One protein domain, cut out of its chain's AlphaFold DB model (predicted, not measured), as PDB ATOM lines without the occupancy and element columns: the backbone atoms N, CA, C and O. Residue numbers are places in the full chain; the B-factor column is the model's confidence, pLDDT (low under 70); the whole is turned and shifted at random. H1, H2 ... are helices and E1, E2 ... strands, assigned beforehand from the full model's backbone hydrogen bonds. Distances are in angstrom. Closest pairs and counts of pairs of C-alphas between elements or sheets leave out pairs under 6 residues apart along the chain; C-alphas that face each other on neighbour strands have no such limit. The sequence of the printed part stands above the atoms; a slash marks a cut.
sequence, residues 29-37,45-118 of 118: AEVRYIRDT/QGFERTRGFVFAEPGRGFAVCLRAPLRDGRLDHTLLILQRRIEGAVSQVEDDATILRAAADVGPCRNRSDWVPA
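What this domain is: This is residues 29 to 37 and 45 to 118 of the 118 residues of the protein "Extracellular solute-binding protein family 5" of Aureimonas sp. AU22 (UniProt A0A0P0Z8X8). A strongly twisted antiparallel sheet is built on the long hairpin E3 and E4, with helix H1 over one face and the very short helix H2 over the opposite face. E5 lines the far side of E4, while the short strands E2 and E1 sit beside different parts of E3, and E6 adds on beyond E1. The printed part has 83 residues with two named helices and six named strands; along the chain H1 comes first, then the five strands E1 to E5, then H2 and last E6; the sheet is branched, with E3 the strand that has three neighbours, E1, E2 and E4, and the class is mixed, helices and strands. The whole is compact, with a radius of gyration of the C-alphas of 12.6 A and spans of 38 by 25 by 21 A.

Where its parts are: H1 holds residues 29 to 37, 12.1 A from first to last C-alpha, and begins with C-alpha 29 at (102.997, 129.235, 106.401). After the cut come E1, residues 48 to 50, and E2, residues 55 to 57. E3, residues 61 to 69, is the longest strand at 26.2 A and begins with C-alpha 61 at (95.324, 117.917, 98.707). E4, residues 75 to 82, is 22.0 A long, and E5, residues 97 to 100, is 9.8 A long. H2 holds residues 107 to 110. E6, residues 115 to 117, ends with C-alpha 117 at (106.149, 136.185, 92.419).

How they stand to each other: E2, E3, E4 and E5 form a meander, each strand the antiparallel neighbour of the one before. In the hairpin E3 and E4, N 66 and O 78 are 2.8 A apart, within hydrogen-bond range. E1 and E2 lie on one side of E3 and E4 on the other side; N 63 and O 55 are 2.9 A apart, and N 48 and O 67 are 2.9 A apart. Beside E1, N 116 of E6 and O 49 are 2.8 A apart. Beside E4, N 79 and O 100 of E5 are 2.8 A apart. H1 is on the sheet; its closest C-alphas to E4 are those of Ile 34 and Leu 80, 7.7 A apart. H2 is on the opposite face, at a height over the sheet of 7.3 A; the closest C-alphas of E3 and H2, Cys 65 and Cys 109, are 5.5 A apart. In H1 every O i to N i+4 pair is within hydrogen-bond range; H2 is too short for such a pair, and its one O i to N i+3 pair is within range.

The domain as a whole: The C-alphas farthest apart, those of Asp 72 and Gly 88, are 39.2 A apart. Residues 38 to 44 are not printed, and C-alphas 37 and 45 are 11.9 A apart across this cut. The link from E4 to E5, residues 83 to 96, is long. The mean pLDDT of the printed part is 88.3, and residues 88 to 95 are under 70.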
ATOM      1  N   ALA A  29     102.147 130.410 106.210       88.81
ATOM      2  CA  ALA A  29     102.997 129.235 106.401       88.81
ATOM      3  C   ALA A  29     103.110 128.422 105.104       88.81
ATOM      4  O   ALA A  29     104.206 128.033 104.706       88.81
ATOM      5  N   GLU A  30     101.992 128.259 104.396       91.44
ATOM      6  CA  GLU A  30     101.931 127.588 103.096       91.44
ATOM      7  C   GLU A  30     102.737 128.351 102.046       91.44
ATOM      8  O   GLU A  30     103.541 127.749 101.344       91.44
ATOM      9  N   VAL A  31     102.607 129.682 101.976       93.56
ATOM     10  CA  VAL A  31     103.415 130.519 101.072       93.56
ATOM     11  C   VAL A  31     104.902 130.347 101.358       93.56
ATOM     12  O   VAL A  31     105.679 130.164 100.423       93.56
ATOM     13  N   ARG A  32     105.310 130.358 102.633       91.50
ATOM     14  CA  ARG A  32     106.711 130.135 103.011       91.50
ATOM     15  C   ARG A  32     107.194 128.755 102.568       91.50
ATOM     16  O   ARG A  32     108.254 128.663 101.960       91.50
ATOM     17  N   TYR A  33     106.411 127.711 102.826       90.88
ATOM     18  CA  TYR A  33     106.748 126.348 102.425       90.88
ATOM     19  C   TYR A  33     106.858 126.208 100.899       90.88
ATOM     20  O   TYR A  33     107.834 125.654 100.396       90.88
ATOM     21  N   ILE A  34     105.896 126.763 100.153       93.50
ATOM     22  CA  ILE A  34     105.898 126.795  98.684       93.50
ATOM     23  C   ILE A  34     107.146 127.510  98.170       93.50
ATOM     24  O   ILE A  34     107.794 127.026  97.243       93.50
ATOM     25  N   ARG A  35     107.499 128.650  98.774       94.19
ATOM     26  CA  ARG A  35     108.671 129.429  98.382       94.19
ATOM     27  C   ARG A  35     109.963 128.648  98.613       94.19
ATOM     28  O   ARG A  35     110.788 128.545  97.708       94.19
ATOM     29  N   ASP A  36     110.128 128.083  99.804       92.31
ATOM     30  CA  ASP A  36     111.340 127.359 100.186       92.31
ATOM     31  C   ASP A  36     111.490 126.070  99.337       92.31
ATOM     32  O   ASP A  36     112.573 125.786  98.818       92.31
ATOM     33  N   THR A  37     110.386 125.360  99.073       92.50
ATOM     34  CA  THR A  37     110.342 124.176  98.191       92.50
ATOM     35  C   THR A  37     110.618 124.535  96.730       92.50
ATOM     36  O   THR A  37     111.437 123.899  96.066       92.50
ATOM     37  N   GLN A  45     116.706 129.962  91.400       94.50
ATOM     38  CA  GLN A  45     116.249 130.846  90.337       94.50
ATOM     39  C   GLN A  45     114.917 131.504  90.728       94.50
ATOM     40  O   GLN A  45     114.095 130.885  91.400       94.50
ATOM     41  N   GLY A  46     114.690 132.743  90.281       95.19
ATOM     42  CA  GLY A  46     113.384 133.391  90.400       95.19
ATOM     43  C   GLY A  46     112.290 132.583  89.695       95.19
ATOM     44  O   GLY A  46     112.477 132.120  88.566       95.19
ATOM     45  N   PHE A  47     111.161 132.414  90.376       97.44
ATOM     46  CA  PHE A  47     110.014 131.655  89.899       97.44
ATOM     47  C   PHE A  47     108.712 132.312  90.359       97.44
ATOM     48  O   PHE A  47     108.692 133.159  91.256       97.44
ATOM     49  N   GLU A  48     107.619 131.917  89.728       97.88
ATOM     50  CA  GLU A  48     106.275 132.384  90.036       97.88
ATOM     51  C   GLU A  48     105.412 131.222  90.516       97.88
ATOM     52  O   GLU A  48     105.678 130.054  90.216       97.88
ATOM     53  N   ARG A  49     104.337 131.554  91.225       97.06
ATOM     54  CA  ARG A  49     103.292 130.620  91.641       97.06
ATOM     55  C   ARG A  49     101.911 131.146  91.277       97.06
ATOM     56  O   ARG A  49     101.740 132.347  91.087       97.06
ATOM     57  N   THR A  50     100.904 130.283  91.237       96.44
ATOM     58  CA  THR A  50      99.513 130.749  91.175       96.44
ATOM     59  C   THR A  50      99.126 131.477  92.462       96.44
ATOM     60  O   THR A  50      99.610 131.163  93.558       96.44
ATOM     61  N   ARG A  51      98.253 132.484  92.336       95.31
ATOM     62  CA  ARG A  51      97.771 133.293  93.464       95.31
ATOM     63  C   ARG A  51      97.016 132.437  94.478       95.31
ATOM     64  O   ARG A  51      97.225 132.609  95.679       95.31
ATOM     65  N   GLY A  52      96.175 131.535  93.980       94.25
ATOM     66  CA  GLY A  52      95.420 130.563  94.767       94.25
ATOM     67  C   GLY A  52      95.805 129.121  94.456       94.25
ATOM     68  O   GLY A  52      96.580 128.847  93.531       94.25
ATOM     69  N   PHE A  53      95.230 128.199  95.222       94.06
ATOM     70  CA  PHE A  53      95.277 126.785  94.883       94.06
ATOM     71  C   PHE A  53      94.527 126.521  93.568       94.06
ATOM     72  O   PHE A  53      93.462 127.084  93.313       94.06
ATOM     73  N   VAL A  54      95.079 125.654  92.725       93.06
ATOM     74  CA  VAL A  54      94.452 125.179  91.484       93.06
ATOM     75  C   VAL A  54      93.363 124.151  91.789       93.06
ATOM     76  O   VAL A  54      92.345 124.112  91.105       93.06
ATOM     77  N   PHE A  55      93.551 123.367  92.850       91.31
ATOM     78  CA  PHE A  55      92.501 122.607  93.526       91.31
ATOM     79  C   PHE A  55      92.805 122.531  95.025       91.31
ATOM     80  O   PHE A  55      93.968 122.596  95.427       91.31
ATOM     81  N   ALA A  56      91.761 122.413  95.842       89.00
ATOM     82  CA  ALA A  56      91.847 122.402  97.300       89.00
ATOM     83  C   ALA A  56      90.766 121.471  97.862       89.00
ATOM     84  O   ALA A  56      89.665 121.911  98.191       89.00
ATOM     85  N   GLU A  57      91.067 120.177  97.924       86.38
ATOM     86  CA  GLU A  57      90.111 119.131  98.293       86.38
ATOM     87  C   GLU A  57      90.749 118.186  99.321       86.38
ATOM     88  O   GLU A  57      91.857 117.711  99.075       86.38
ATOM     89  N   PRO A  58      90.079 117.833 100.435       75.25
ATOM     90  CA  PRO A  58      90.669 116.976 101.470       75.25
ATOM     91  C   PRO A  58      91.180 115.613 100.976       75.25
ATOM     92  O   PRO A  58      92.123 115.081 101.547       75.25
ATOM     93  N   GLY A  59      90.584 115.049  99.919       81.81
ATOM     94  CA  GLY A  59      91.008 113.765  99.341       81.81
ATOM     95  C   GLY A  59      92.100 113.864  98.270       81.81
ATOM     96  O   GLY A  59      92.653 112.843  97.875       81.81
ATOM     97  N   ARG A  60      92.397 115.074  97.780       86.81
ATOM     98  CA  ARG A  60      93.355 115.317  96.687       86.81
ATOM     99  C   ARG A  60      94.535 116.195  97.112       86.81
ATOM    100  O   ARG A  60      95.553 116.224  96.427       86.81
ATOM    101  N   GLY A  61      94.385 116.922  98.215       91.56
ATOM    102  CA  GLY A  61      95.324 117.917  98.707       91.56
ATOM    103  C   GLY A  61      95.067 119.323  98.159       91.56
ATOM    104  O   GLY A  61      94.008 119.646  97.607       91.56
ATOM    105  N   PHE A  62      96.073 120.171  98.330       92.88
ATOM    106  CA  PHE A  62      96.058 121.596  98.026       92.88
ATOM    107  C   PHE A  62      97.171 121.903  97.032       92.88
ATOM    108  O   PHE A  62      98.348 121.966  97.393       92.88
ATOM    109  N   ALA A  63      96.810 122.060  95.761       94.75
ATOM    110  CA  ALA A  63      97.788 122.178  94.691       94.75
ATOM    111  C   ALA A  63      98.059 123.612  94.270       94.75
ATOM    112  O   ALA A  63      97.134 124.378  94.014       94.75
ATOM    113  N   VAL A  64      99.331 123.951  94.107       95.69
ATOM    114  CA  VAL A  64      99.802 125.218  93.554       95.69
ATOM    115  C   VAL A  64     100.649 124.923  92.328       95.69
ATOM    116  O   VAL A  64     101.513 124.046  92.344       95.69
ATOM    117  N   CYS A  65     100.413 125.673  91.259       97.19
ATOM    118  CA  CYS A  65     101.291 125.637  90.103       97.19
ATOM    119  C   CYS A  65     102.457 126.589  90.322       97.19
ATOM    120  O   CYS A  65     102.258 127.731  90.730       97.19
ATOM    121  N   LEU A  66     103.658 126.124  90.004       97.56
ATOM    122  CA  LEU A  66     104.889 126.897  89.989       97.56
ATOM    123  C   LEU A  66     105.416 126.956  88.561       97.56
ATOM    124  O   LEU A  66     105.278 125.981  87.816       97.56
ATOM    125  N   ARG A  67     106.082 128.050  88.199       97.31
ATOM    126  CA  ARG A  67     106.804 128.135  86.930       97.31
ATOM    127  C   ARG A  67     108.090 128.936  87.027       97.31
ATOM    128  O   ARG A  67     108.147 129.923  87.753       97.31
ATOM    129  N   ALA A  68     109.084 128.549  86.243       96.69
ATOM    130  CA  ALA A  68     110.315 129.310  86.065       96.69
ATOM    131  C   ALA A  68     110.729 129.316  84.585       96.69
ATOM    132  O   ALA A  68     110.449 128.350  83.867       96.69
ATOM    133  N   PRO A  69     111.395 130.375  84.098       95.31
ATOM    134  CA  PRO A  69     111.915 130.388  82.735       95.31
ATOM    135  C   PRO A  69     113.071 129.390  82.572       95.31
ATOM    136  O   PRO A  69     113.984 129.325  83.392       95.31
ATOM    137  N   LEU A  70     113.061 128.629  81.486       91.62
ATOM    138  CA  LEU A  70     114.192 127.840  81.014       91.62
ATOM    139  C   LEU A  70     115.126 128.716  80.173       91.62
ATOM    140  O   LEU A  70     114.750 129.777  79.677       91.62
ATOM    141  N   ARG A  71     116.359 128.243  79.964       89.12
ATOM    142  CA  ARG A  71     117.368 128.953  79.153       89.12
ATOM    143  C   ARG A  71     116.934 129.194  77.705       89.12
ATOM    144  O   ARG A  71     117.426 130.121  77.079       89.12
ATOM    145  N   ASP A  72     116.045 128.355  77.183       91.06
ATOM    146  CA  ASP A  72     115.504 128.432  75.822       91.06
ATOM    147  C   ASP A  72     114.218 129.277  75.727       91.06
ATOM    148  O   ASP A  72     113.566 129.296  74.686       91.06
ATOM    149  N   GLY A  73     113.834 129.963  76.810       88.75
ATOM    150  CA  GLY A  73     112.645 130.813  76.871       88.75
ATOM    151  C   GLY A  73     111.334 130.063  77.122       88.75
ATOM    152  O   GLY A  73     110.298 130.703  77.301       88.75
ATOM    153  N   ARG A  74     111.345 128.724  77.182       91.94
ATOM    154  CA  ARG A  74     110.168 127.955  77.609       91.94
ATOM    155  C   ARG A  74     109.947 128.103  79.112       91.94
ATOM    156  O   ARG A  74     110.846 128.473  79.858       91.94
ATOM    157  N   LEU A  75     108.745 127.773  79.568       93.81
ATOM    158  CA  LEU A  75     108.415 127.741  80.989       93.81
ATOM    159  C   LEU A  75     108.483 126.303  81.505       93.81
ATOM    160  O   LEU A  75     107.749 125.432  81.027       93.81
ATOM    161  N   ASP A  76     109.346 126.074  82.489       94.75
ATOM    162  CA  ASP A  76     109.305 124.866  83.302       94.75
ATOM    163  C   ASP A  76     108.146 124.990  84.281       94.75
ATOM    164  O   ASP A  76     108.039 125.999  84.977       94.75
ATOM    165  N   HIS A  77     107.268 123.992  84.303       96.88
ATOM    166  CA  HIS A  77     106.093 123.982  85.160       96.88
ATOM    167  C   HIS A  77     106.218 122.858  86.175       96.88
ATOM    168  O   HIS A  77     106.626 121.746  85.848       96.88
ATOM    169  N   THR A  78     105.795 123.145  87.397       97.00
ATOM    170  CA  THR A  78     105.724 122.165  88.475       97.00
ATOM    171  C   THR A  78     104.381 122.299  89.171       97.00
ATOM    172  O   THR A  78     103.944 123.410  89.462       97.00
ATOM    173  N   LEU A  79     103.729 121.179  89.453       96.31
ATOM    174  CA  LEU A  79     102.550 121.123  90.303       96.31
ATOM    175  C   LEU A  79     102.992 120.633  91.683       96.31
ATOM    176  O   LEU A  79     103.440 119.498  91.833       96.31
ATOM    177  N   LEU A  80     102.898 121.512  92.676       95.25
ATOM    178  CA  LEU A  80     103.202 121.211  94.071       95.25
ATOM    179  C   LEU A  80     101.891 120.956  94.807       95.25
ATOM    180  O   LEU A  80     101.035 121.836  94.829       95.25
ATOM    181  N   ILE A  81     101.731 119.782  95.408       94.56
ATOM    182  CA  ILE A  81     100.507 119.376  96.105       94.56
ATOM    183  C   ILE A  81     100.820 119.207  97.582       94.56
ATOM    184  O   ILE A  81     101.546 118.285  97.934       94.56
ATOM    185  N   LEU A  82     100.257 120.059  98.436       92.12
ATOM    186  CA  LEU A  82     100.300 119.867  99.885       92.12
ATOM    187  C   LEU A  82      99.217 118.856 100.278       92.12
ATOM    188  O   LEU A  82      98.057 119.033  99.907       92.12
ATOM    189  N   GLN A  83      99.562 117.811 101.023       90.00
ATOM    190  CA  GLN A  83      98.616 116.756 101.413       90.00
ATOM    191  C   GLN A  83      97.564 117.255 102.417       90.00
ATOM    192  O   GLN A  83      96.442 116.758 102.462       90.00
ATOM    193  N   ARG A  84      97.899 118.293 103.190       87.38
ATOM    194  CA  ARG A  84      97.019 118.944 104.168       87.38
ATOM    195  C   ARG A  84      97.287 120.448 104.232       87.38
ATOM    196  O   ARG A  84      98.312 120.921 103.741       87.38
ATOM    197  N   ARG A  85      96.369 121.201 104.851       87.56
ATOM    198  CA  ARG A  85      96.624 122.604 105.214       87.56
ATOM    199  C   ARG A  85      97.751 122.661 106.236       87.56
ATOM    200  O   ARG A  85      97.846 121.791 107.102       87.56
ATOM    201  N   ILE A  86      98.568 123.701 106.153       84.94
ATOM    202  CA  ILE A  86      99.652 123.919 107.107       84.94
ATOM    203  C   ILE A  86      99.197 124.943 108.146       84.94
ATOM    204  O   ILE A  86      98.916 126.096 107.811       84.94
ATOM    205  N   GLU A  87      99.167 124.529 109.410       76.12
ATOM    206  CA  GLU A  87      98.855 125.378 110.558       76.12
ATOM    207  C   GLU A  87     100.097 125.487 111.458       76.12
ATOM    208  O   GLU A  87     100.581 124.494 111.991       76.12
ATOM    209  N   GLY A  88     100.643 126.697 111.622       69.88
ATOM    210  CA  GLY A  88     101.774 126.948 112.526       69.88
ATOM    211  C   GLY A  88     103.168 126.650 111.950       69.88
ATOM    212  O   GLY A  88     103.438 126.897 110.773       69.88
ATOM    213  N   ALA A  89     104.097 126.229 112.818       58.59
ATOM    214  CA  ALA A  89     105.500 126.001 112.467       58.59
ATOM    215  C   ALA A  89     105.676 124.655 111.749       58.59
ATOM    216  O   ALA A  89     105.383 123.603 112.306       58.59
ATOM    217  N   VAL A  90     106.175 124.701 110.513       55.75
ATOM    218  CA  VAL A  90     106.358 123.514 109.669       55.75
ATOM    219  C   VAL A  90     107.677 122.834 110.009       55.75
ATOM    220  O   VAL A  90     108.741 123.438 109.847       55.75
ATOM    221  N   SER A  91     107.623 121.577 110.444       55.66
ATOM    222  CA  SER A  91     108.803 120.715 110.438       55.66
ATOM    223  C   SER A  91     109.125 120.362 108.987       55.66
ATOM    224  O   SER A  91     108.304 119.766 108.300       55.66
ATOM    225  N   GLN A  92     110.323 120.708 108.507       51.00
ATOM    226  CA  GLN A  92     110.790 120.354 107.153       51.00
ATOM    227  C   GLN A  92     110.932 118.831 106.928       51.00
ATOM    228  O   GLN A  92     111.314 118.418 105.840       51.00
ATOM    229  N   VAL A  93     110.666 118.015 107.956       51.41
ATOM    230  CA  VAL A  93     110.818 116.550 107.964       51.41
ATOM    231  C   VAL A  93     109.507 115.824 107.638       51.41
ATOM    232  O   VAL A  93     109.524 114.631 107.353       51.41
ATOM    233  N   GLU A  94     108.366 116.514 107.656       54.41
ATOM    234  CA  GLU A  94     107.098 115.914 107.242       54.41
ATOM    235  C   GLU A  94     106.987 116.054 105.716       54.41
ATOM    236  O   GLU A  94     106.818 117.158 105.198       54.41
ATOM    237  N   ASP A  95     107.165 114.935 105.004       61.53
ATOM    238  CA  ASP A  95     107.040 114.734 103.545       61.53
ATOM    239  C   ASP A  95     105.599 115.004 103.038       61.53
ATOM    240  O   ASP A  95     104.988 114.240 102.293       61.53
ATOM    241  N   ASP A  96     105.013 116.127 103.444       77.69
ATOM    242  CA  ASP A  96     103.612 116.483 103.230       77.69
ATOM    243  C   ASP A  96     103.361 117.102 101.852       77.69
ATOM    244  O   ASP A  96     102.312 117.713 101.620       77.69
ATOM    245  N   ALA A  97     104.310 116.967 100.925       87.06
ATOM    246  CA  ALA A  97     104.194 117.541  99.600       87.06
ATOM    247  C   ALA A  97     104.588 116.574  98.488       87.06
ATOM    248  O   ALA A  97     105.657 115.971  98.481       87.06
ATOM    249  N   THR A  98     103.731 116.492  97.475       92.50
ATOM    250  CA  THR A  98     104.031 115.803  96.223       92.50
ATOM    251  C   THR A  98     104.431 116.818  95.162       92.50
ATOM    252  O   THR A  98     103.746 117.819  94.946       92.50
ATOM    253  N   ILE A  99     105.538 116.543  94.475       93.62
ATOM    254  CA  ILE A  99     106.076 117.387  93.409       93.62
ATOM    255  C   ILE A  99     105.884 116.658  92.081       93.62
ATOM    256  O   ILE A  99     106.542 115.652  91.819       93.62
ATOM    257  N   LEU A 100     105.011 117.184  91.224       94.81
ATOM    258  CA  LEU A 100     104.757 116.633  89.897       94.81
ATOM    259  C   LEU A 100     105.314 117.564  88.821       94.81
ATOM    260  O   LEU A 100     105.033 118.762  88.799       94.81
ATOM    261  N   ARG A 101     106.118 117.003  87.918       93.25
ATOM    262  CA  ARG A 101     106.800 117.744  86.837       93.25
ATOM    263  C   ARG A 101     106.627 117.104  85.467       93.25
ATOM    264  O   ARG A 101     107.077 117.660  84.468       93.25
ATOM    265  N   ALA A 102     106.000 115.929  85.399       90.00
ATOM    266  CA  ALA A 102     105.747 115.299  84.118       90.00
ATOM    267  C   ALA A 102     104.748 116.141  83.320       90.00
ATOM    268  O   ALA A 102     103.817 116.739  83.862       90.00
ATOM    269  N   ALA A 103     104.932 116.165  82.000       85.56
ATOM    270  CA  ALA A 103     104.145 116.999  81.100       85.56
ATOM    271  C   ALA A 103     102.627 116.753  81.202       85.56
ATOM    272  O   ALA A 103     101.862 117.690  80.954       85.56
ATOM    273  N   ALA A 104     102.224 115.525  81.549       87.25
ATOM    274  CA  ALA A 104     100.835 115.116  81.745       87.25
ATOM    275  C   ALA A 104     100.225 115.697  83.033       87.25
ATOM    276  O   ALA A 104      99.079 116.140  83.019       87.25
ATOM    277  N   ASP A 105     101.004 115.780  84.113       90.25
ATOM    278  CA  ASP A 105     100.514 116.208  85.428       90.25
ATOM    279  C   ASP A 105     100.392 117.727  85.541       90.25
ATOM    280  O   ASP A 105      99.529 118.250  86.242       90.25
ATOM    281  N   VAL A 106     101.243 118.459  84.817       92.25
ATOM    282  CA  VAL A 106     101.287 119.930  84.850       92.25
ATOM    283  C   VAL A 106     100.332 120.585  83.847       92.25
ATOM    284  O   VAL A 106     100.368 121.801  83.655       92.25
ATOM    285  N   GLY A 107      99.455 119.800  83.212       90.62
ATOM    286  CA  GLY A 107      98.383 120.296  82.343       90.62
ATOM    287  C   GLY A 107      97.579 121.455  82.955       90.62
ATOM    288  O   GLY A 107      97.438 122.483  82.286       90.62
ATOM    289  N   PRO A 108      97.147 121.371  84.232       89.00
ATOM    290  CA  PRO A 108      96.429 122.453  84.908       89.00
ATOM    291  C   PRO A 108      97.195 123.780  84.990       89.00
ATOM    292  O   PRO A 108      96.569 124.828  85.118       89.00
ATOM    293  N   CYS A 109      98.530 123.761  84.904       93.00
ATOM    294  CA  CYS A 109      99.359 124.958  85.032       93.00
ATOM    295  C   CYS A 109      99.457 125.766  83.735       93.00
ATOM    296  O   CYS A 109      99.571 126.987  83.785       93.00
ATOM    297  N   ARG A 110      99.388 125.117  82.566       89.69
ATOM    298  CA  ARG A 110      99.735 125.749  81.278       89.69
ATOM    299  C   ARG A 110      98.837 126.926  80.901       89.69
ATOM    300  O   ARG A 110      99.310 127.880  80.299       89.69
ATOM    301  N   ASN A 111      97.561 126.862  81.279       85.81
ATOM    302  CA  ASN A 111      96.546 127.848  80.899       85.81
ATOM    303  C   ASN A 111      96.207 128.823  82.041       85.81
ATOM    304  O   ASN A 111      95.188 129.509  81.988       85.81
ATOM    305  N   ARG A 112      97.025 128.872  83.102       90.44
ATOM    306  CA  ARG A 112      96.824 129.805  84.219       90.44
ATOM    307  C   ARG A 112      97.283 131.207  83.837       90.44
ATOM    308  O   ARG A 112      98.286 131.377  83.145       90.44
ATOM    309  N   SER A 113      96.585 132.210  84.356       90.69
ATOM    310  CA  SER A 113      96.897 133.634  84.171       90.69
ATOM    311  C   SER A 113      97.112 134.382  85.493       90.69
ATOM    312  O   SER A 113      97.520 135.539  85.485       90.69
ATOM    313  N   ASP A 114      96.894 133.732  86.635       93.19
ATOM    314  CA  ASP A 114      96.917 134.313  87.981       93.19
ATOM    315  C   ASP A 114      98.283 134.194  88.676       93.19
ATOM    316  O   ASP A 114      98.364 133.946  89.881       93.19
ATOM    317  N   TRP A 115      99.363 134.347  87.917       95.12
ATOM    318  CA  TRP A 115     100.726 134.196  88.419       95.12
ATOM    319  C   TRP A 115     101.149 135.375  89.292       95.12
ATOM    320  O   TRP A 115     100.836 136.532  89.005       95.12
ATOM    321  N   VAL A 116     101.862 135.070  90.371       96.25
ATOM    322  CA  VAL A 116     102.484 136.036  91.277       96.25
ATOM    323  C   VAL A 116     103.913 135.592  91.600       96.25
ATOM    324  O   VAL A 116     104.171 134.383  91.642       96.25
ATOM    325  N   PRO A 117     104.842 136.527  91.864       96.19
ATOM    326  CA  PRO A 117     106.149 136.185  92.419       96.19
ATOM    327  C   PRO A 117     106.001 135.359  93.706       96.19
ATOM    328  O   PRO A 117     105.103 135.627  94.513       96.19
ATOM    329  N   ALA A 118     106.841 134.334  93.859       87.56
ATOM    330  CA  ALA A 118     106.810 133.416  94.999       87.56
ATOM    331  C   ALA A 118     107.606 133.919  96.213       87.56
ATOM    332  O   ALA A 118     108.672 134.546  96.024       87.56
TER     333      ALA A 118